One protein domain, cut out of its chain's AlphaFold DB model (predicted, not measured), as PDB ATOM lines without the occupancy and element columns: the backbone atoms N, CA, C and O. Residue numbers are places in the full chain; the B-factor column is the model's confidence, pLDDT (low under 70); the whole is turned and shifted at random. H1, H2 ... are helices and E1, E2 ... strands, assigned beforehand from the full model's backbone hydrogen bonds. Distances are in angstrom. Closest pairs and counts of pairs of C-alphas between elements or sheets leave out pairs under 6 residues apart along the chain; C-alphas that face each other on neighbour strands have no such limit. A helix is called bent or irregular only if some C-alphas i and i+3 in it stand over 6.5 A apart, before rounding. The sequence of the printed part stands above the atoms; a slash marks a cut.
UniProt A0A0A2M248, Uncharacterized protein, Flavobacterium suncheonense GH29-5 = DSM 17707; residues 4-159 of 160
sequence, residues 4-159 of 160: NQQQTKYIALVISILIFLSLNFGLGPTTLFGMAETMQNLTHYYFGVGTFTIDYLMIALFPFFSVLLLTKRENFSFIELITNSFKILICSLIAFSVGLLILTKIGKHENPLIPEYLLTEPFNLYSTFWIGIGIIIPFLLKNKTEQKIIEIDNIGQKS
ATOM      1  N   ASN A   4     260.499 423.201 174.662       62.81
ATOM      2  CA  ASN A   4     260.806 424.482 175.309       62.81
ATOM      3  C   ASN A   4     262.035 425.196 174.724       62.81
ATOM      4  O   ASN A   4     261.990 426.407 174.531       62.81
ATOM      5  N   GLN A   5     263.117 424.483 174.384       64.12
ATOM      6  CA  GLN A   5     264.330 425.107 173.829       64.12
ATOM      7  C   GLN A   5     264.096 425.701 172.433       64.12
ATOM      8  O   GLN A   5     264.690 426.722 172.083       64.12
ATOM      9  N   GLN A   6     263.237 425.074 171.623       68.62
ATOM     10  CA  GLN A   6     262.855 425.618 170.317       68.62
ATOM     11  C   GLN A   6     262.019 426.891 170.469       68.62
ATOM     12  O   GLN A   6     262.296 427.878 169.788       68.62
ATOM     13  N   GLN A   7     261.063 426.906 171.400       70.69
ATOM     14  CA  GLN A   7     260.253 428.094 171.681       70.69
ATOM     15  C   GLN A   7     261.113 429.283 172.131       70.69
ATOM     16  O   GLN A   7     260.932 430.391 171.627       70.69
ATOM     17  N   THR A   8     262.108 429.070 172.998       66.75
ATOM     18  CA  THR A   8     262.987 430.161 173.455       66.75
ATOM     19  C   THR A   8     263.827 430.752 172.318       66.75
ATOM     20  O   THR A   8     263.983 431.969 172.239       66.75
ATOM     21  N   LYS A   9     264.323 429.916 171.393       71.06
ATOM     22  CA  LYS A   9     265.061 430.377 170.202       71.06
ATOM     23  C   LYS A   9     264.178 431.195 169.256       71.06
ATOM     24  O   LYS A   9     264.634 432.207 168.731       71.06
ATOM     25  N   TYR A  10     262.919 430.797 169.077       76.19
ATOM     26  CA  TYR A  10     261.948 431.567 168.293       76.19
ATOM     27  C   TYR A  10     261.660 432.933 168.918       76.19
ATOM     28  O   TYR A  10     261.704 433.944 168.222       76.19
ATOM     29  N   ILE A  11     261.439 432.983 170.234       75.25
ATOM     30  CA  ILE A  11     261.217 434.240 170.963       75.25
ATOM     31  C   ILE A  11     262.435 435.164 170.826       75.25
ATOM     32  O   ILE A  11     262.286 436.344 170.522       75.25
ATOM     33  N   ALA A  12     263.646 434.625 170.968       73.56
ATOM     34  CA  ALA A  12     264.882 435.379 170.780       73.56
ATOM     35  C   ALA A  12     265.014 435.978 169.376       73.56
ATOM     36  O   ALA A  12     265.470 437.113 169.224       73.56
ATOM     37  N   LEU A  13     264.610 435.223 168.355       77.69
ATOM     38  CA  LEU A  13     264.643 435.660 166.966       77.69
ATOM     39  C   LEU A  13     263.618 436.773 166.710       77.69
ATOM     40  O   LEU A  13     263.973 437.793 166.128       77.69
ATOM     41  N   VAL A  14     262.391 436.639 167.223       80.75
ATOM     42  CA  VAL A  14     261.358 437.691 167.142       80.75
ATOM     43  C   VAL A  14     261.817 438.973 167.838       80.75
ATOM     44  O   VAL A  14     261.721 440.057 167.271       80.75
ATOM     45  N   ILE A  15     262.386 438.862 169.038       76.19
ATOM     46  CA  ILE A  15     262.947 440.002 169.774       76.19
ATOM     47  C   ILE A  15     264.096 440.638 168.991       76.19
ATOM     48  O   ILE A  15     264.178 441.858 168.902       76.19
ATOM     49  N   SER A  16     264.969 439.828 168.397       75.88
ATOM     50  CA  SER A  16     266.083 440.322 167.585       75.88
ATOM     51  C   SER A  16     265.592 441.102 166.366       75.88
ATOM     52  O   SER A  16     266.165 442.139 166.044       75.88
ATOM     53  N   ILE A  17     264.492 440.664 165.745       79.19
ATOM     54  CA  ILE A  17     263.817 441.396 164.663       79.19
ATOM     55  C   ILE A  17     263.231 442.720 165.179       79.19
ATOM     56  O   ILE A  17     263.375 443.750 164.526       79.19
ATOM     57  N   LEU A  18     262.611 442.738 166.362       79.94
ATOM     58  CA  LEU A  18     262.079 443.975 166.951       79.94
ATOM     59  C   LEU A  18     263.188 444.977 167.305       79.94
ATOM     60  O   LEU A  18     263.045 446.171 167.036       79.94
ATOM     61  N   ILE A  19     264.306 444.498 167.855       74.12
ATOM     62  CA  ILE A  19     265.503 445.307 168.131       74.12
ATOM     63  C   ILE A  19     266.088 445.840 166.817       74.12
ATOM     64  O   ILE A  19     266.370 447.032 166.722       74.12
ATOM     65  N   PHE A  20     266.206 444.987 165.794       75.75
ATOM     66  CA  PHE A  20     266.641 445.366 164.446       75.75
ATOM     67  C   PHE A  20     265.793 446.517 163.899       75.75
ATOM     68  O   PHE A  20     266.344 447.529 163.467       75.75
ATOM     69  N   LEU A  21     264.463 446.390 163.944       75.81
ATOM     70  CA  LEU A  21     263.549 447.400 163.409       75.81
ATOM     71  C   LEU A  21     263.672 448.707 164.199       75.81
ATOM     72  O   LEU A  21     263.868 449.769 163.613       75.81
ATOM     73  N   SER A  22     263.649 448.625 165.529       72.19
ATOM     74  CA  SER A  22     263.726 449.803 166.404       72.19
ATOM     75  C   SER A  22     265.024 450.590 166.199       72.19
ATOM     76  O   SER A  22     265.016 451.819 166.166       72.19
ATOM     77  N   LEU A  23     266.145 449.892 166.014       67.12
ATOM     78  CA  LEU A  23     267.451 450.526 165.856       67.12
ATOM     79  C   LEU A  23     267.721 451.002 164.431       67.12
ATOM     80  O   LEU A  23     268.360 452.036 164.279       67.12
ATOM     81  N   ASN A  24     267.212 450.332 163.394       68.19
ATOM     82  CA  ASN A  24     267.345 450.837 162.021       68.19
ATOM     83  C   ASN A  24     266.570 452.123 161.804       68.19
ATOM     84  O   ASN A  24     267.114 453.076 161.255       68.19
ATOM     85  N   PHE A  25     265.314 452.150 162.249       68.38
ATOM     86  CA  PHE A  25     264.461 453.318 162.071       68.38
ATOM     87  C   PHE A  25     264.782 454.442 163.068       68.38
ATOM     88  O   PHE A  25     264.463 455.593 162.788       68.38
ATOM     89  N   GLY A  26     265.430 454.134 164.199       63.72
ATOM     90  CA  GLY A  26     265.813 455.131 165.205       63.72
ATOM     91  C   GLY A  26     267.257 455.644 165.117       63.72
ATOM     92  O   GLY A  26     267.488 456.840 165.268       63.72
ATOM     93  N   LEU A  27     268.241 454.758 164.917       59.84
ATOM     94  CA  LEU A  27     269.664 455.035 165.186       59.84
ATOM     95  C   LEU A  27     270.637 454.648 164.057       59.84
ATOM     96  O   LEU A  27     271.798 455.051 164.101       59.84
ATOM     97  N   GLY A  28     270.212 453.861 163.065       62.50
ATOM     98  CA  GLY A  28     271.107 453.238 162.079       62.50
ATOM     99  C   GLY A  28     271.910 454.238 161.232       62.50
ATOM    100  O   GLY A  28     273.139 454.207 161.267       62.50
ATOM    101  N   PRO A  29     271.255 455.161 160.504       62.34
ATOM    102  CA  PRO A  29     271.952 456.184 159.728       62.34
ATOM    103  C   PRO A  29     272.753 457.148 160.604       62.34
ATOM    104  O   PRO A  29     273.905 457.462 160.310       62.34
ATOM    105  N   THR A  30     272.163 457.587 161.713       68.69
ATOM    106  CA  THR A  30     272.716 458.643 162.569       68.69
ATOM    107  C   THR A  30     273.990 458.219 163.301       68.69
ATOM    108  O   THR A  30     274.866 459.053 163.511       68.69
ATOM    109  N   THR A  31     274.150 456.938 163.642       69.38
ATOM    110  CA  THR A  31     275.356 456.450 164.339       69.38
ATOM    111  C   THR A  31     276.592 456.391 163.443       69.38
ATOM    112  O   THR A  31     277.658 456.842 163.860       69.38
ATOM    113  N   LEU A  32     276.467 455.885 162.213       68.81
ATOM    114  CA  LEU A  32     277.581 455.810 161.256       68.81
ATOM    115  C   LEU A  32     278.048 457.206 160.819       68.81
ATOM    116  O   LEU A  32     279.244 457.501 160.879       68.81
ATOM    117  N   PHE A  33     277.107 458.085 160.454       73.69
ATOM    118  CA  PHE A  33     277.426 459.468 160.082       73.69
ATOM    119  C   PHE A  33     277.993 460.264 161.258       73.69
ATOM    120  O   PHE A  33     279.008 460.937 161.099       73.69
ATOM    121  N   GLY A  34     277.411 460.116 162.452       77.19
ATOM    122  CA  GLY A  34     277.913 460.781 163.653       77.19
ATOM    123  C   GLY A  34     279.349 460.380 164.005       77.19
ATOM    124  O   GLY A  34     280.121 461.211 164.479       77.19
ATOM    125  N   MET A  35     279.757 459.132 163.740       77.06
ATOM    126  CA  MET A  35     281.145 458.701 163.955       77.06
ATOM    127  C   MET A  35     282.125 459.300 162.950       77.06
ATOM    128  O   MET A  35     283.194 459.755 163.360       77.06
ATOM    129  N   ALA A  36     281.769 459.322 161.664       80.25
ATOM    130  CA  ALA A  36     282.592 459.964 160.642       80.25
ATOM    131  C   ALA A  36     282.759 461.466 160.935       80.25
ATOM    132  O   ALA A  36     283.877 461.974 160.903       80.25
ATOM    133  N   GLU A  37     281.676 462.142 161.323       83.12
ATOM    134  CA  GLU A  37     281.686 463.553 161.727       83.12
ATOM    135  C   GLU A  37     282.542 463.788 162.982       83.12
ATOM    136  O   GLU A  37     283.374 464.695 163.018       83.12
ATOM    137  N   THR A  38     282.410 462.935 164.001       83.31
ATOM    138  CA  THR A  38     283.233 463.022 165.220       83.31
ATOM    139  C   THR A  38     284.718 462.873 164.893       83.31
ATOM    140  O   THR A  38     285.543 463.655 165.368       83.31
ATOM    141  N   MET A  39     285.077 461.902 164.052       81.88
ATOM    142  CA  MET A  39     286.463 461.705 163.622       81.88
ATOM    143  C   MET A  39     286.971 462.851 162.750       81.88
ATOM    144  O   MET A  39     288.132 463.244 162.887       81.88
ATOM    145  N   GLN A  40     286.128 463.426 161.895       85.50
ATOM    146  CA  GLN A  40     286.470 464.617 161.122       85.50
ATOM    147  C   GLN A  40     286.787 465.798 162.043       85.50
ATOM    148  O   GLN A  40     287.803 466.463 161.856       85.50
ATOM    149  N   ASN A  41     285.982 466.016 163.083       85.94
ATOM    150  CA  ASN A  41     286.225 467.077 164.061       85.94
ATOM    151  C   ASN A  41     287.521 466.860 164.859       85.94
ATOM    152  O   ASN A  41     288.197 467.827 165.195       85.94
ATOM    153  N   LEU A  42     287.884 465.604 165.140       86.00
ATOM    154  CA  LEU A  42     289.106 465.261 165.876       86.00
ATOM    155  C   LEU A  42     290.379 465.323 165.026       86.00
ATOM    156  O   LEU A  42     291.447 465.636 165.544       86.00
ATOM    157  N   THR A  43     290.290 464.969 163.744       84.19
ATOM    158  CA  THR A  43     291.468 464.777 162.878       84.19
ATOM    159  C   THR A  43     291.624 465.855 161.808       84.19
ATOM    160  O   THR A  43     292.668 465.916 161.164       84.19
ATOM    161  N   HIS A  44     290.605 466.698 161.621       83.56
ATOM    162  CA  HIS A  44     290.477 467.694 160.551       83.56
ATOM    163  C   HIS A  44     290.472 467.123 159.122       83.56
ATOM    164  O   HIS A  44     290.535 467.888 158.159       83.56
ATOM    165  N   TYR A  45     290.351 465.802 158.965       83.31
ATOM    166  CA  TYR A  45     290.189 465.152 157.666       83.31
ATOM    167  C   TYR A  45     288.714 464.929 157.340       83.31
ATOM    168  O   TYR A  45     287.939 464.488 158.186       83.31
ATOM    169  N   TYR A  46     288.334 465.178 156.090       83.94
ATOM    170  CA  TYR A  46     287.040 464.764 155.568       83.94
ATOM    171  C   TYR A  46     287.121 463.311 155.106       83.94
ATOM    172  O   TYR A  46     287.919 462.961 154.234       83.94
ATOM    173  N   PHE A  47     286.267 462.469 155.677       78.44
ATOM    174  CA  PHE A  47     286.196 461.053 155.353       78.44
ATOM    175  C   PHE A  47     285.153 460.825 154.257       78.44
ATOM    176  O   PHE A  47     283.957 460.750 154.533       78.44
ATOM    177  N   GLY A  48     285.605 460.671 153.012       71.38
ATOM    178  CA  GLY A  48     284.797 460.229 151.872       71.38
ATOM    179  C   GLY A  48     284.492 458.732 151.939       71.38
ATOM    180  O   GLY A  48     284.790 457.994 151.004       71.38
ATOM    181  N   VAL A  49     283.972 458.279 153.078       69.88
ATOM    182  CA  VAL A  49     283.623 456.880 153.332       69.88
ATOM    183  C   VAL A  49     282.285 456.602 152.669       69.88
ATOM    184  O   VAL A  49     281.279 457.239 152.995       69.88
ATOM    185  N   GLY A  50     282.269 455.661 151.723       65.50
ATOM    186  CA  GLY A  50     281.035 455.197 151.119       65.50
ATOM    187  C   GLY A  50     280.202 454.491 152.179       65.50
ATOM    188  O   GLY A  50     280.597 453.453 152.695       65.50
ATOM    189  N   THR A  51     279.039 455.043 152.520       65.00
ATOM    190  CA  THR A  51     278.060 454.321 153.336       65.00
ATOM    191  C   THR A  51     277.250 453.429 152.413       65.00
ATOM    192  O   THR A  51     276.235 453.819 151.831       65.00
ATOM    193  N   PHE A  52     277.745 452.214 152.210       73.06
ATOM    194  CA  PHE A  52     277.065 451.259 151.355       73.06
ATOM    195  C   PHE A  52     275.820 450.736 152.072       73.06
ATOM    196  O   PHE A  52     275.802 450.560 153.289       73.06
ATOM    197  N   THR A  53     274.769 450.400 151.318       70.50
ATOM    198  CA  THR A  53     273.558 449.762 151.872       70.50
ATOM    199  C   THR A  53     273.889 448.527 152.719       70.50
ATOM    200  O   THR A  53     273.190 448.219 153.682       70.50
ATOM    201  N   ILE A  54     274.987 447.841 152.390       75.06
ATOM    202  CA  ILE A  54     275.466 446.680 153.135       75.06
ATOM    203  C   ILE A  54     276.031 447.035 154.518       75.06
ATOM    204  O   ILE A  54     275.878 446.229 155.427       75.06
ATOM    205  N   ASP A  55     276.595 448.228 154.723       76.25
ATOM    206  CA  ASP A  55     277.088 448.680 156.037       76.25
ATOM    207  C   ASP A  55     275.930 448.790 157.020       76.25
ATOM    208  O   ASP A  55     275.963 448.234 158.121       76.25
ATOM    209  N   TYR A  56     274.856 449.442 156.566       74.25
ATOM    210  CA  TYR A  56     273.611 449.534 157.311       74.25
ATOM    211  C   TYR A  56     273.048 448.153 157.591       74.25
ATOM    212  O   TYR A  56     272.726 447.868 158.736       74.25
ATOM    213  N   LEU A  57     272.999 447.273 156.586       76.50
ATOM    214  CA  LEU A  57     272.507 445.910 156.760       76.50
ATOM    215  C   LEU A  57     273.345 445.110 157.773       76.50
ATOM    216  O   LEU A  57     272.782 444.380 158.586       76.50
ATOM    217  N   MET A  58     274.674 445.241 157.765       79.25
ATOM    218  CA  MET A  58     275.545 444.520 158.699       79.25
ATOM    219  C   MET A  58     275.353 444.993 160.138       79.25
ATOM    220  O   MET A  58     275.212 444.154 161.031       79.25
ATOM    221  N   ILE A  59     275.298 446.309 160.367       75.50
ATOM    222  CA  ILE A  59     275.020 446.857 161.702       75.50
ATOM    223  C   ILE A  59     273.613 446.461 162.125       75.50
ATOM    224  O   ILE A  59     273.431 445.903 163.197       75.50
ATOM    225  N   ALA A  60     272.625 446.659 161.262       74.31
ATOM    226  CA  ALA A  60     271.244 446.274 161.485       74.31
ATOM    227  C   ALA A  60     271.106 444.827 161.977       74.31
ATOM    228  O   ALA A  60     270.384 444.571 162.938       74.31
ATOM    229  N   LEU A  61     271.839 443.892 161.364       79.56
ATOM    230  CA  LEU A  61     271.820 442.463 161.678       79.56
ATOM    231  C   LEU A  61     272.598 442.067 162.947       79.56
ATOM    232  O   LEU A  61     272.616 440.878 163.275       79.56
ATOM    233  N   PHE A  62     273.182 442.994 163.722       80.50
ATOM    234  CA  PHE A  62     273.858 442.648 164.987       80.50
ATOM    235  C   PHE A  62     273.006 441.774 165.942       80.50
ATOM    236  O   PHE A  62     273.574 440.856 166.549       80.50
ATOM    237  N   PRO A  63     271.668 441.954 166.072       78.62
ATOM    238  CA  PRO A  63     270.849 441.100 166.931       78.62
ATOM    239  C   PRO A  63     270.821 439.649 166.433       78.62
ATOM    240  O   PRO A  63     270.873 438.709 167.224       78.62
ATOM    241  N   PHE A  64     270.819 439.452 165.111       82.81
ATOM    242  CA  PHE A  64     270.883 438.125 164.502       82.81
ATOM    243  C   PHE A  64     272.226 437.440 164.786       82.81
ATOM    244  O   PHE A  64     272.259 436.275 165.191       82.81
ATOM    245  N   PHE A  65     273.336 438.176 164.672       85.25
ATOM    246  CA  PHE A  65     274.654 437.663 165.054       85.25
ATOM    247  C   PHE A  65     274.721 437.295 166.545       85.25
ATOM    248  O   PHE A  65     275.334 436.289 166.900       85.25
ATOM    249  N   SER A  66     274.025 438.027 167.419       84.00
ATOM    250  CA  SER A  66     273.911 437.673 168.840       84.00
ATOM    251  C   SER A  66     273.197 436.332 169.056       84.00
ATOM    252  O   SER A  66     273.693 435.477 169.798       84.00
ATOM    253  N   VAL A  67     272.089 436.088 168.344       83.50
ATOM    254  CA  VAL A  67     271.391 434.788 168.372       83.50
ATOM    255  C   VAL A  67     272.310 433.667 167.888       83.50
ATOM    256  O   VAL A  67     272.400 432.634 168.554       83.50
ATOM    257  N   LEU A  68     273.046 433.865 166.787       84.19
ATOM    258  CA  LEU A  68     274.031 432.884 166.304       84.19
ATOM    259  C   LEU A  68     275.074 432.558 167.378       84.19
ATOM    260  O   LEU A  68     275.381 431.387 167.612       84.19
ATOM    261  N   LEU A  69     275.563 433.569 168.094       81.50
ATOM    262  CA  LEU A  69     276.533 433.403 169.176       81.50
ATOM    263  C   LEU A  69     275.957 432.580 170.346       81.50
ATOM    264  O   LEU A  69     276.685 431.813 170.979       81.50
ATOM    265  N   LEU A  70     274.648 432.665 170.592       78.81
ATOM    266  CA  LEU A  70     273.927 431.915 171.629       78.81
ATOM    267  C   LEU A  70     273.484 430.509 171.217       78.81
ATOM    268  O   LEU A  70     273.405 429.635 172.077       78.81
ATOM    269  N   THR A  71     273.232 430.249 169.933       71.19
ATOM    270  CA  THR A  71     272.673 428.961 169.462       71.19
ATOM    271  C   THR A  71     273.504 427.725 169.812       71.19
ATOM    272  O   THR A  71     272.946 426.628 169.852       71.19
ATOM    273  N   LYS A  72     274.797 427.900 170.113       67.19
ATOM    274  CA  LYS A  72     275.707 426.837 170.567       67.19
ATOM    275  C   LYS A  72     275.547 426.438 172.046       67.19
ATOM    276  O   LYS A  72     276.242 425.531 172.482       67.19
ATOM    277  N   ARG A  73     274.695 427.110 172.832       64.56
ATOM    278  CA  ARG A  73     274.467 426.803 174.258       64.56
ATOM    279  C   ARG A  73     273.189 425.995 174.482       64.56
ATOM    280  O   ARG A  73     272.211 426.153 173.751       64.56
ATOM    281  N   GLU A  74     273.195 425.169 175.529       60.88
ATOM    282  CA  GLU A  74     272.037 424.362 175.941       60.88
ATOM    283  C   GLU A  74     270.949 425.192 176.641       60.88
ATOM    284  O   GLU A  74     269.763 424.929 176.448       60.88
ATOM    285  N   ASN A  75     271.330 426.238 177.380       65.19
ATOM    286  CA  ASN A  75     270.397 427.122 178.077       65.19
ATOM    287  C   ASN A  75     270.450 428.534 177.498       65.19
ATOM    288  O   ASN A  75     271.498 429.176 177.465       65.19
ATOM    289  N   PHE A  76     269.299 429.004 177.028       68.19
ATOM    290  CA  PHE A  76     269.153 430.326 176.437       68.19
ATOM    291  C   PHE A  76     268.685 431.330 177.497       68.19
ATOM    292  O   PHE A  76     267.626 431.144 178.094       68.19
ATOM    293  N   SER A  77     269.443 432.412 177.698       77.25
ATOM    294  CA  SER A  77     269.081 433.513 178.596       77.25
ATOM    295  C   SER A  77     268.908 434.822 177.826       77.25
ATOM    296  O   SER A  77     269.755 435.212 177.022       77.25
ATOM    297  N   PHE A  78     267.818 435.538 178.108       73.50
ATOM    298  CA  PHE A  78     267.532 436.842 177.503       73.50
ATOM    299  C   PHE A  78     268.588 437.902 177.854       73.50
ATOM    300  O   PHE A  78     269.004 438.680 176.997       73.50
ATOM    301  N   ILE A  79     269.084 437.893 179.095       79.44
ATOM    302  CA  ILE A  79     270.143 438.812 179.543       79.44
ATOM    303  C   ILE A  79     271.429 438.575 178.740       79.44
ATOM    304  O   ILE A  79     272.121 439.525 178.362       79.44
ATOM    305  N   GLU A  80     271.731 437.314 178.419       79.25
ATOM    306  CA  GLU A  80     272.882 436.978 177.579       79.25
ATOM    307  C   GLU A  80     272.699 437.460 176.135       79.25
ATOM    308  O   GLU A  80     273.665 437.942 175.544       79.25
ATOM    309  N   LEU A  81     271.483 437.399 175.575       82.75
ATOM    310  CA  LEU A  81     271.181 437.935 174.239       82.75
ATOM    311  C   LEU A  81     271.454 439.434 174.158       82.75
ATOM    312  O   LEU A  81     272.103 439.891 173.213       82.75
ATOM    313  N   ILE A  82     270.992 440.191 175.151       81.31
ATOM    314  CA  ILE A  82     271.251 441.631 175.238       81.31
ATOM    315  C   ILE A  82     272.753 441.887 175.386       81.31
ATOM    316  O   ILE A  82     273.325 442.693 174.657       81.31
ATOM    317  N   THR A  83     273.421 441.160 176.279       84.69
ATOM    318  CA  THR A  83     274.855 441.357 176.537       84.69
ATOM    319  C   THR A  83     275.706 441.057 175.300       84.69
ATOM    320  O   THR A  83     276.606 441.823 174.961       84.69
ATOM    321  N   ASN A  84     275.425 439.961 174.591       85.31
ATOM    322  CA  ASN A  84     276.144 439.599 173.369       85.31
ATOM    323  C   ASN A  84     275.856 440.576 172.225       85.31
ATOM    324  O   ASN A  84     276.772 440.934 171.488       85.31
ATOM    325  N   SER A  85     274.623 441.071 172.137       85.06
ATOM    326  CA  SER A  85     274.229 442.125 171.205       85.06
ATOM    327  C   SER A  85     275.056 443.398 171.406       85.06
ATOM    328  O   SER A  85     275.654 443.899 170.456       85.06
ATOM    329  N   PHE A  86     275.181 443.872 172.651       85.19
ATOM    330  CA  PHE A  86     276.025 445.026 172.975       85.19
ATOM    331  C   PHE A  86     277.506 444.769 172.699       85.19
ATOM    332  O   PHE A  86     278.184 445.652 172.178       85.19
ATOM    333  N   LYS A  87     278.020 443.568 172.993       89.75
ATOM    334  CA  LYS A  87     279.412 443.207 172.674       89.75
ATOM    335  C   LYS A  87     279.695 443.303 171.176       89.75
ATOM    336  O   LYS A  87     280.705 443.892 170.803       89.75
ATOM    337  N   ILE A  88     278.816 442.749 170.337       89.81
ATOM    338  CA  ILE A  88     278.949 442.805 168.872       89.81
ATOM    339  C   ILE A  88     278.896 444.253 168.392       89.81
ATOM    340  O   ILE A  88     279.758 444.664 167.614       89.81
ATOM    341  N   LEU A  89     277.942 445.037 168.895       86.00
ATOM    342  CA  LEU A  89     277.814 446.447 168.541       86.00
ATOM    343  C   LEU A  89     279.092 447.222 168.894       86.00
ATOM    344  O   LEU A  89     279.701 447.821 168.016       86.00
ATOM    345  N   ILE A  90     279.557 447.148 170.144       88.19
ATOM    346  CA  ILE A  90     280.762 447.858 170.604       88.19
ATOM    347  C   ILE A  90     282.000 447.429 169.806       88.19
ATOM    348  O   ILE A  90     282.773 448.285 169.383       88.19
ATOM    349  N   CYS A  91     282.183 446.129 169.548       92.31
ATOM    350  CA  CYS A  91     283.311 445.654 168.740       92.31
ATOM    351  C   CYS A  91     283.261 446.204 167.308       92.31
ATOM    352  O   CYS A  91     284.297 446.591 166.772       92.31
ATOM    353  N   SER A  92     282.068 446.286 166.713       89.69
ATOM    354  CA  SER A  92     281.850 446.869 165.379       89.69
ATOM    355  C   SER A  92     282.190 448.356 165.344       89.69
ATOM    356  O   SER A  92     282.911 448.794 164.452       89.69
ATOM    357  N   LEU A  93     281.758 449.118 166.350       87.50
ATOM    358  CA  LEU A  93     282.051 450.550 166.460       87.50
ATOM    359  C   LEU A  93     283.549 450.827 166.652       87.50
ATOM    360  O   LEU A  93     284.104 451.726 166.016       87.50
ATOM    361  N   ILE A  94     284.224 450.039 167.496       91.38
ATOM    362  CA  ILE A  94     285.675 450.152 167.706       91.38
ATOM    363  C   ILE A  94     286.424 449.800 166.419       91.38
ATOM    364  O   ILE A  94     287.300 450.555 166.004       91.38
ATOM    365  N   ALA A  95     286.077 448.686 165.769       93.44
ATOM    366  CA  ALA A  95     286.730 448.263 164.533       93.44
ATOM    367  C   ALA A  95     286.547 449.295 163.413       93.44
ATOM    368  O   ALA A  95     287.517 449.645 162.745       93.44
ATOM    369  N   PHE A  96     285.341 449.848 163.264       89.38
ATOM    370  CA  PHE A  96     285.074 450.928 162.317       89.38
ATOM    371  C   PHE A  96     285.905 452.182 162.626       89.38
ATOM    372  O   PHE A  96     286.553 452.724 161.735       89.38
ATOM    373  N   SER A  97     285.977 452.592 163.896       89.00
ATOM    374  CA  SER A  97     286.797 453.736 164.329       89.00
ATOM    375  C   SER A  97     288.287 453.530 164.037       89.00
ATOM    376  O   SER A  97     288.970 454.448 163.587       89.00
ATOM    377  N   VAL A  98     288.801 452.316 164.254       91.94
ATOM    378  CA  VAL A  98     290.180 451.944 163.895       91.94
ATOM    379  C   VAL A  98     290.382 451.997 162.380       91.94
ATOM    380  O   VAL A  98     291.404 452.512 161.929       91.94
ATOM    381  N   GLY A  99     289.406 451.533 161.598       90.88
ATOM    382  CA  GLY A  99     289.408 451.672 160.143       90.88
ATOM    383  C   GLY A  99     289.512 453.129 159.695       90.88
ATOM    384  O   GLY A  99     290.379 453.456 158.890       90.88
ATOM    385  N   LEU A 100     288.719 454.031 160.283       87.88
ATOM    386  CA  LEU A 100     288.817 455.473 160.013       87.88
ATOM    387  C   LEU A 100     290.208 456.029 160.352       87.88
ATOM    388  O   LEU A 100     290.785 456.780 159.567       87.88
ATOM    389  N   LEU A 101     290.796 455.627 161.481       88.94
ATOM    390  CA  LEU A 101     292.153 456.052 161.841       88.94
ATOM    391  C   LEU A 101     293.200 455.554 160.843       88.94
ATOM    392  O   LEU A 101     294.096 456.308 160.469       88.94
ATOM    393  N   ILE A 102     293.101 454.307 160.387       90.44
ATOM    394  CA  ILE A 102     294.012 453.764 159.373       90.44
ATOM    395  C   ILE A 102     293.848 454.523 158.056       90.44
ATOM    396  O   ILE A 102     294.849 454.835 157.405       90.44
ATOM    397  N   LEU A 103     292.617 454.898 157.707       88.12
ATOM    398  CA  LEU A 103     292.313 455.672 156.511       88.12
ATOM    399  C   LEU A 103     293.054 457.018 156.477       88.12
ATOM    400  O   LEU A 103     293.499 457.428 155.411       88.12
ATOM    401  N   THR A 104     293.318 457.649 157.629       84.62
ATOM    402  CA  THR A 104     294.145 458.878 157.696       84.62
ATOM    403  C   THR A 104     295.580 458.699 157.201       84.62
ATOM    404  O   THR A 104     296.230 459.670 156.809       84.62
ATOM    405  N   LYS A 105     296.087 457.462 157.200       84.75
ATOM    406  CA  LYS A 105     297.443 457.144 156.747       84.75
ATOM    407  C   LYS A 105     297.500 456.690 155.296       84.75
ATOM    408  O   LYS A 105     298.472 457.011 154.625       84.75
ATOM    409  N   ILE A 106     296.498 455.940 154.838       85.88
ATOM    410  CA  ILE A 106     296.524 455.279 153.521       85.88
ATOM    411  C   ILE A 106     295.564 455.889 152.494       85.88
ATOM    412  O   ILE A 106     295.688 455.593 151.315       85.88
ATOM    413  N   GLY A 107     294.605 456.713 152.925       75.75
ATOM    414  CA  GLY A 107     293.552 457.283 152.074       75.75
ATOM    415  C   GLY A 107     293.917 458.608 151.403       75.75
ATOM    416  O   GLY A 107     293.049 459.249 150.815       75.75
ATOM    417  N   LYS A 108     295.176 459.051 151.526       80.31
ATOM    418  CA  LYS A 108     295.670 460.275 150.885       80.31
ATOM    419  C   LYS A 108     295.873 460.042 149.391       80.31
ATOM    420  O   LYS A 108     296.396 459.007 148.992       80.31
ATOM    421  N   HIS A 109     295.497 461.022 148.579       74.88
ATOM    422  CA  HIS A 109     295.706 460.959 147.137       74.88
ATOM    423  C   HIS A 109     297.112 461.407 146.747       74.88
ATOM    424  O   HIS A 109     297.624 462.393 147.263       74.88
ATOM    425  N   GLU A 110     297.684 460.739 145.747       75.38
ATOM    426  CA  GLU A 110     298.868 461.231 145.023       75.38
ATOM    427  C   GLU A 110     298.508 462.390 144.067       75.38
ATOM    428  O   GLU A 110     299.358 463.174 143.662       75.38
ATOM    429  N   ASN A 111     297.214 462.486 143.742       75.88
ATOM    430  CA  ASN A 111     296.492 463.546 143.042       75.88
ATOM    431  C   ASN A 111     296.709 464.984 143.572       75.88
ATOM    432  O   ASN A 111     295.943 465.316 144.472       75.88
ATOM    433  N   PRO A 112     297.588 465.882 143.068       76.06
ATOM    434  CA  PRO A 112     297.713 467.231 143.648       76.06
ATOM    435  C   PRO A 112     296.458 468.110 143.484       76.06
ATOM    436  O   PRO A 112     296.327 469.128 144.159       76.06
ATOM    437  N   LEU A 113     295.531 467.745 142.592       83.94
ATOM    438  CA  LEU A 113     294.242 468.426 142.427       83.94
ATOM    439  C   LEU A 113     293.220 468.040 143.503       83.94
ATOM    440  O   LEU A 113     292.187 468.698 143.629       83.94
ATOM    441  N   ILE A 114     293.479 466.968 144.252       76.38
ATOM    442  CA  ILE A 114     292.597 466.483 145.306       76.38
ATOM    443  C   ILE A 114     293.169 466.974 146.634       76.38
ATOM    444  O   ILE A 114     294.319 466.668 146.948       76.38
ATOM    445  N   PRO A 115     292.405 467.753 147.418       79.19
ATOM    446  CA  PRO A 115     292.919 468.295 148.663       79.19
ATOM    447  C   PRO A 115     293.379 467.190 149.616       79.19
ATOM    448  O   PRO A 115     292.658 466.219 149.825       79.19
ATOM    449  N   GLU A 116     294.536 467.366 150.260       78.44
ATOM    450  CA  GLU A 116     295.104 466.354 151.169       78.44
ATOM    451  C   GLU A 116     294.206 466.026 152.370       78.44
ATOM    452  O   GLU A 116     294.319 464.948 152.955       78.44
ATOM    453  N   TYR A 117     293.321 466.954 152.749       75.56
ATOM    454  CA  TYR A 117     292.356 466.738 153.823       75.56
ATOM    455  C   TYR A 117     291.207 465.803 153.409       75.56
ATOM    456  O   TYR A 117     290.472 465.341 154.279       75.56
ATOM    457  N   LEU A 118     291.026 465.533 152.111       80.19
ATOM    458  CA  LEU A 118     290.016 464.619 151.591       80.19
ATOM    459  C   LEU A 118     290.587 463.199 151.537       80.19
ATOM    460  O   LEU A 118     291.444 462.884 150.710       80.19
ATOM    461  N   LEU A 119     290.078 462.333 152.404       82.94
ATOM    462  CA  LEU A 119     290.441 460.923 152.429       82.94
ATOM    463  C   LEU A 119     289.370 460.109 151.718       82.94
ATOM    464  O   LEU A 119     288.186 460.249 152.023       82.94
ATOM    465  N   THR A 120     289.776 459.219 150.820       81.94
ATOM    466  CA  THR A 120     288.859 458.253 150.203       81.94
ATOM    467  C   THR A 120     289.243 456.843 150.565       81.94
ATOM    468  O   THR A 120     290.407 456.534 150.823       81.94
ATOM    469  N   GLU A 121     288.246 455.972 150.535       83.31
ATOM    470  CA  GLU A 121     288.458 454.553 150.747       83.31
ATOM    471  C   GLU A 121     289.438 453.975 149.711       83.31
ATOM    472  O   GLU A 121     289.319 454.264 148.519       83.31
ATOM    473  N   PRO A 122     290.401 453.142 150.141       83.69
ATOM    474  CA  PRO A 122     291.376 452.529 149.238       83.69
ATOM    475  C   PRO A 122     290.743 451.475 148.319       83.69
ATOM    476  O   PRO A 122     291.321 451.116 147.296       83.69
ATOM    477  N   PHE A 123     289.579 450.943 148.692       85.50
ATOM    478  CA  PHE A 123     288.795 450.005 147.900       85.50
ATOM    479  C   PHE A 123     287.312 450.110 148.271       85.50
ATOM    480  O   PHE A 123     286.967 450.514 149.382       85.50
ATOM    481  N   ASN A 124     286.433 449.700 147.355       82.44
ATOM    482  CA  ASN A 124     284.994 449.636 147.613       82.44
ATOM    483  C   ASN A 124     284.694 448.642 148.741       82.44
ATOM    484  O   ASN A 124     285.178 447.515 148.677       82.44
ATOM    485  N   LEU A 125     283.821 449.009 149.688       85.88
ATOM    486  CA  LEU A 125     283.464 448.213 150.880       85.88
ATOM    487  C   LEU A 125     284.515 448.237 152.008       85.88
ATOM    488  O   LEU A 125     284.542 447.333 152.848       85.88
ATOM    489  N   TYR A 126     285.390 449.247 152.051       89.12
ATOM    490  CA  TYR A 126     286.364 449.401 153.137       89.12
ATOM    491  C   TYR A 126     285.678 449.526 154.507       89.12
ATOM    492  O   TYR A 126     286.020 448.788 155.434       89.12
ATOM    493  N   SER A 127     284.669 450.390 154.628       86.50
ATOM    494  CA  SER A 127     283.781 450.475 155.796       86.50
ATOM    495  C   SER A 127     283.191 449.115 156.193       86.50
ATOM    496  O   SER A 127     283.321 448.688 157.347       86.50
ATOM    497  N   THR A 128     282.608 448.403 155.226       89.25
ATOM    498  CA  THR A 128     281.958 447.100 155.418       89.25
ATOM    499  C   THR A 128     282.930 446.077 155.976       89.25
ATOM    500  O   THR A 128     282.594 445.320 156.887       89.25
ATOM    501  N   PHE A 129     284.154 446.062 155.450       91.81
ATOM    502  CA  PHE A 129     285.208 445.162 155.893       91.81
ATOM    503  C   PHE A 129     285.528 445.357 157.380       91.81
ATOM    504  O   PHE A 129     285.563 444.385 158.137       91.81
ATOM    505  N   TRP A 130     285.689 446.606 157.828       92.44
ATOM    506  CA  TRP A 130     285.962 446.911 159.236       92.44
ATOM    507  C   TRP A 130     284.790 446.582 160.160       92.44
ATOM    508  O   TRP A 130     285.000 446.015 161.236       92.44
ATOM    509  N   ILE A 131     283.557 446.861 159.732       89.50
ATOM    510  CA  ILE A 131     282.348 446.453 160.465       89.50
ATOM    511  C   ILE A 131     282.304 444.923 160.589       89.50
ATOM    512  O   ILE A 131     282.104 444.392 161.683       89.50
ATOM    513  N   GLY A 132     282.568 444.202 159.496       90.50
ATOM    514  CA  GLY A 132     282.627 442.742 159.467       90.50
ATOM    515  C   GLY A 132     283.662 442.166 160.436       90.50
ATOM    516  O   GLY A 132     283.348 441.236 161.181       90.50
ATOM    517  N   ILE A 133     284.865 442.752 160.502       93.50
ATOM    518  CA  ILE A 133     285.881 442.386 161.505       93.50
ATOM    519  C   ILE A 133     285.311 442.524 162.918       93.50
ATOM    520  O   ILE A 133     285.423 441.597 163.725       93.50
ATOM    521  N   GLY A 134     284.678 443.657 163.218       92.50
ATOM    522  CA  GLY A 134     284.107 443.907 164.537       92.50
ATOM    523  C   GLY A 134     283.009 442.915 164.927       92.50
ATOM    524  O   GLY A 134     282.960 442.490 166.082       92.50
ATOM    525  N   ILE A 135     282.201 442.459 163.967       91.75
ATOM    526  CA  ILE A 135     281.196 441.406 164.186       91.75
ATOM    527  C   ILE A 135     281.853 440.055 164.496       91.75
ATOM    528  O   ILE A 135     281.356 439.314 165.344       91.75
ATOM    529  N   ILE A 136     282.972 439.722 163.843       91.12
ATOM    530  CA  ILE A 136     283.657 438.426 163.988       91.12
ATOM    531  C   ILE A 136     284.402 438.308 165.330       91.12
ATOM    532  O   ILE A 136     284.449 437.217 165.907       91.12
ATOM    533  N   ILE A 137     284.959 439.403 165.861       91.19
ATOM    534  CA  ILE A 137     285.781 439.402 167.090       91.19
ATOM    535  C   ILE A 137     285.113 438.659 168.271       91.19
ATOM    536  O   ILE A 137     285.745 437.756 168.832       91.19
ATOM    537  N   PRO A 138     283.848 438.943 168.646       88.75
ATOM    538  CA  PRO A 138     283.158 438.223 169.718       88.75
ATOM    539  C   PRO A 138     283.099 436.700 169.536       88.75
ATOM    540  O   PRO A 138     283.196 435.961 170.519       88.75
ATOM    541  N   PHE A 139     282.979 436.209 168.298       86.94
ATOM    542  CA  PHE A 139     282.961 434.771 168.010       86.94
ATOM    543  C   PHE A 139     284.335 434.131 168.235       86.94
ATOM    544  O   PHE A 139     284.421 433.028 168.780       86.94
ATOM    545  N   LEU A 140     285.414 434.830 167.867       86.75
ATOM    546  CA  LEU A 140     286.786 434.361 168.081       86.75
ATOM    547  C   LEU A 140     287.137 434.296 169.571       86.75
ATOM    548  O   LEU A 140     287.760 433.332 170.019       86.75
ATOM    549  N   LEU A 141     286.717 435.300 170.346       84.62
ATOM    550  CA  LEU A 141     286.954 435.341 171.790       84.62
ATOM    551  C   LEU A 141     286.230 434.202 172.514       84.62
ATOM    552  O   LEU A 141     286.829 433.548 173.366       84.62
ATOM    553  N   LYS A 142     284.982 433.910 172.130       77.12
ATOM    554  CA  LYS A 142     284.205 432.811 172.714       77.12
ATOM    555  C   LYS A 142     284.889 431.452 172.533       77.12
ATOM    556  O   LYS A 142     285.044 430.724 173.511       77.12
ATOM    557  N   ASN A 143     285.336 431.137 171.314       68.75
ATOM    558  CA  ASN A 143     285.986 429.854 171.029       68.75
ATOM    559  C   ASN A 143     287.264 429.660 171.869       68.75
ATOM    560  O   ASN A 143     287.512 428.562 172.360       68.75
ATOM    561  N   LYS A 144     288.050 430.727 172.087       69.44
ATOM    562  CA  LYS A 144     289.252 430.668 172.938       69.44
ATOM    563  C   LYS A 144     288.920 430.401 174.406       69.44
ATOM    564  O   LYS A 144     289.638 429.655 175.065       69.44
ATOM    565  N   THR A 145     287.854 431.006 174.930       73.50
ATOM    566  CA  THR A 145     287.431 430.779 176.319       73.50
ATOM    567  C   THR A 145     286.971 429.339 176.538       73.50
ATOM    568  O   THR A 145     287.379 428.727 177.520       73.50
ATOM    569  N   GLU A 146     286.181 428.777 175.619       73.19
ATOM    570  CA  GLU A 146     285.708 427.385 175.708       73.19
ATOM    571  C   GLU A 146     286.871 426.382 175.646       73.19
ATOM    572  O   GLU A 146     286.941 425.476 176.471       73.19
ATOM    573  N   GLN A 147     287.839 426.595 174.747       67.44
ATOM    574  CA  GLN A 147     289.048 425.763 174.665       67.44
ATOM    575  C   GLN A 147     289.873 425.793 175.956       67.44
ATOM    576  O   GLN A 147     290.303 424.747 176.436       67.44
ATOM    577  N   LYS A 148     290.054 426.978 176.551       72.88
ATOM    578  CA  LYS A 148     290.840 427.137 177.780       72.88
ATOM    579  C   LYS A 148     290.191 426.456 178.990       72.88
ATOM    580  O   LYS A 148     290.900 425.940 179.845       72.88
ATOM    581  N   ILE A 149     288.858 426.443 179.068       74.25
ATOM    582  CA  ILE A 149     288.128 425.737 180.135       74.25
ATOM    583  C   ILE A 149     288.332 424.223 180.005       74.25
ATOM    584  O   ILE A 149     288.665 423.578 180.993       74.25
ATOM    585  N   ILE A 150     288.209 423.678 178.791       76.12
ATOM    586  CA  ILE A 150     288.437 422.248 178.520       76.12
ATOM    587  C   ILE A 150     289.875 421.844 178.875       76.12
ATOM    588  O   ILE A 150     290.107 420.766 179.414       76.12
ATOM    589  N   GLU A 151     290.856 422.697 178.583       72.56
ATOM    590  CA  GLU A 151     292.259 422.436 178.921       72.56
ATOM    591  C   GLU A 151     292.489 422.363 180.439       72.56
ATOM    592  O   GLU A 151     293.156 421.443 180.910       72.56
ATOM    593  N   ILE A 152     291.886 423.271 181.215       76.56
ATOM    594  CA  ILE A 152     291.968 423.269 182.686       76.56
ATOM    595  C   ILE A 152     291.315 422.011 183.277       76.56
ATOM    596  O   ILE A 152     291.895 421.387 184.166       76.56
ATOM    597  N   ASP A 153     290.150 421.613 182.764       76.81
ATOM    598  CA  ASP A 153     289.407 420.441 183.251       76.81
ATOM    599  C   ASP A 153     290.195 419.134 183.022       76.81
ATOM    600  O   ASP A 153     290.315 418.287 183.907       76.81
ATOM    601  N   ASN A 154     290.855 419.020 181.862       74.94
ATOM    602  CA  ASN A 154     291.734 417.891 181.540       74.94
ATOM    603  C   ASN A 154     293.017 417.844 182.389       74.94
ATOM    604  O   ASN A 154     293.591 416.769 182.569       74.94
ATOM    605  N   ILE A 155     293.508 418.990 182.874       74.44
ATOM    606  CA  ILE A 155     294.649 419.037 183.800       74.44
ATOM    607  C   ILE A 155     294.211 418.562 185.190       74.44
ATOM    608  O   ILE A 155     294.919 417.757 185.789       74.44
ATOM    609  N   GLY A 156     293.039 418.994 185.666       66.38
ATOM    610  CA  GLY A 156     292.481 418.565 186.954       66.38
ATOM    611  C   GLY A 156     292.228 417.056 187.031       66.38
ATOM    612  O   GLY A 156     292.603 416.421 188.012       66.38
ATOM    613  N   GLN A 157     291.700 416.453 185.961       63.72
ATOM    614  CA  GLN A 157     291.459 415.002 185.898       63.72
ATOM    615  C   GLN A 157     292.730 414.145 185.802       63.72
ATOM    616  O   GLN A 157     292.682 412.957 186.092       63.72
ATOM    617  N   LYS A 158     293.871 414.707 185.379       58.81
ATOM    618  CA  LYS A 158     295.160 413.987 185.364       58.81
ATOM    619  C   LYS A 158     295.893 414.027 186.707       58.81
ATOM    620  O   LYS A 158     296.924 413.370 186.836       58.81
ATOM    621  N   SER A 159     295.417 414.832 187.656       54.56
ATOM    622  CA  SER A 159     296.000 414.972 188.996       54.56
ATOM    623  C   SER A 159     295.274 414.179 190.094       54.56
ATOM    624  O   SER A 159     295.729 414.220 191.236       54.56
TER     625      SER A 159
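Overview. This is residues 4 to 159 of the 160 residues of an uncharacterized protein of Flavobacterium suncheonense GH29-5 = DSM 17707 (UniProt A0A0A2M248). Long helix H5 and arm H6a pack side by side as the core, short helices H3 and H4 lie between them and H1, and residues 143 to 159 stick out as an arm. At the other end of the body, strands E1 and E2 form a small parallel sheet near H2 and the last turns of H5. The 156 printed residues are mostly helix, in the order H1 H2 E1 H3 H4 H5 E2 H6, and loose, with a radius of gyration of the C-alphas of 19.5 A and spans of 67 by 43 by 24 A.

Along the chain. H1, residues 4 to 26, begins at C-alpha 4 (260.806, 424.482, 175.309) and is 32.7 A long. H2 is residues 28 to 43, E1 46 to 48, H3 53 to 60, H4 62 to 70, H5 78 to 106, 41.9 A long, and E2 118 to 120. H6, residues 126 to 157, was assigned as one helix by its hydrogen bonds but is bent, C-alphas 135 and 138 being 6.7 A apart; its arms are H6a, 126 to 135, and H6b, 138 to 157, which ends at C-alpha 157 (291.459, 415.002, 185.898).

Arrangement. H1 touches H4, closest C-alphas Ser 16 and Pro 63 at 4.9 A. H3 touches H6a, closest C-alphas Asp 55 and Thr 128 at 5.2 A. H5 touches H6a, closest C-alphas Ser 92 and Gly 134 at 3.8 A, opposite ways at a shallow tilt of 33 degrees, only just short of steep. E1 and E2 are parallel, N 48 and O 119 being 2.8 A apart, within hydrogen-bond range; with H3, H4 and H5 between, they make a strand-helix-strand unit, two parallel neighbour strands joined through helices. H1 and H6b are apart. O i to N i+4 pairs are within range throughout H1, H3, H4, H6a and H6b, in 11 of 12 in H2 and 24 of 25 in H5.

Size, cuts and confidence. The farthest C-alphas, Leu 113 and Ser 159, are 70.9 A apart. The printed part has no cut; the link H5 to E2 is long. 29 residues have pLDDT under 70, among them 23 to 32.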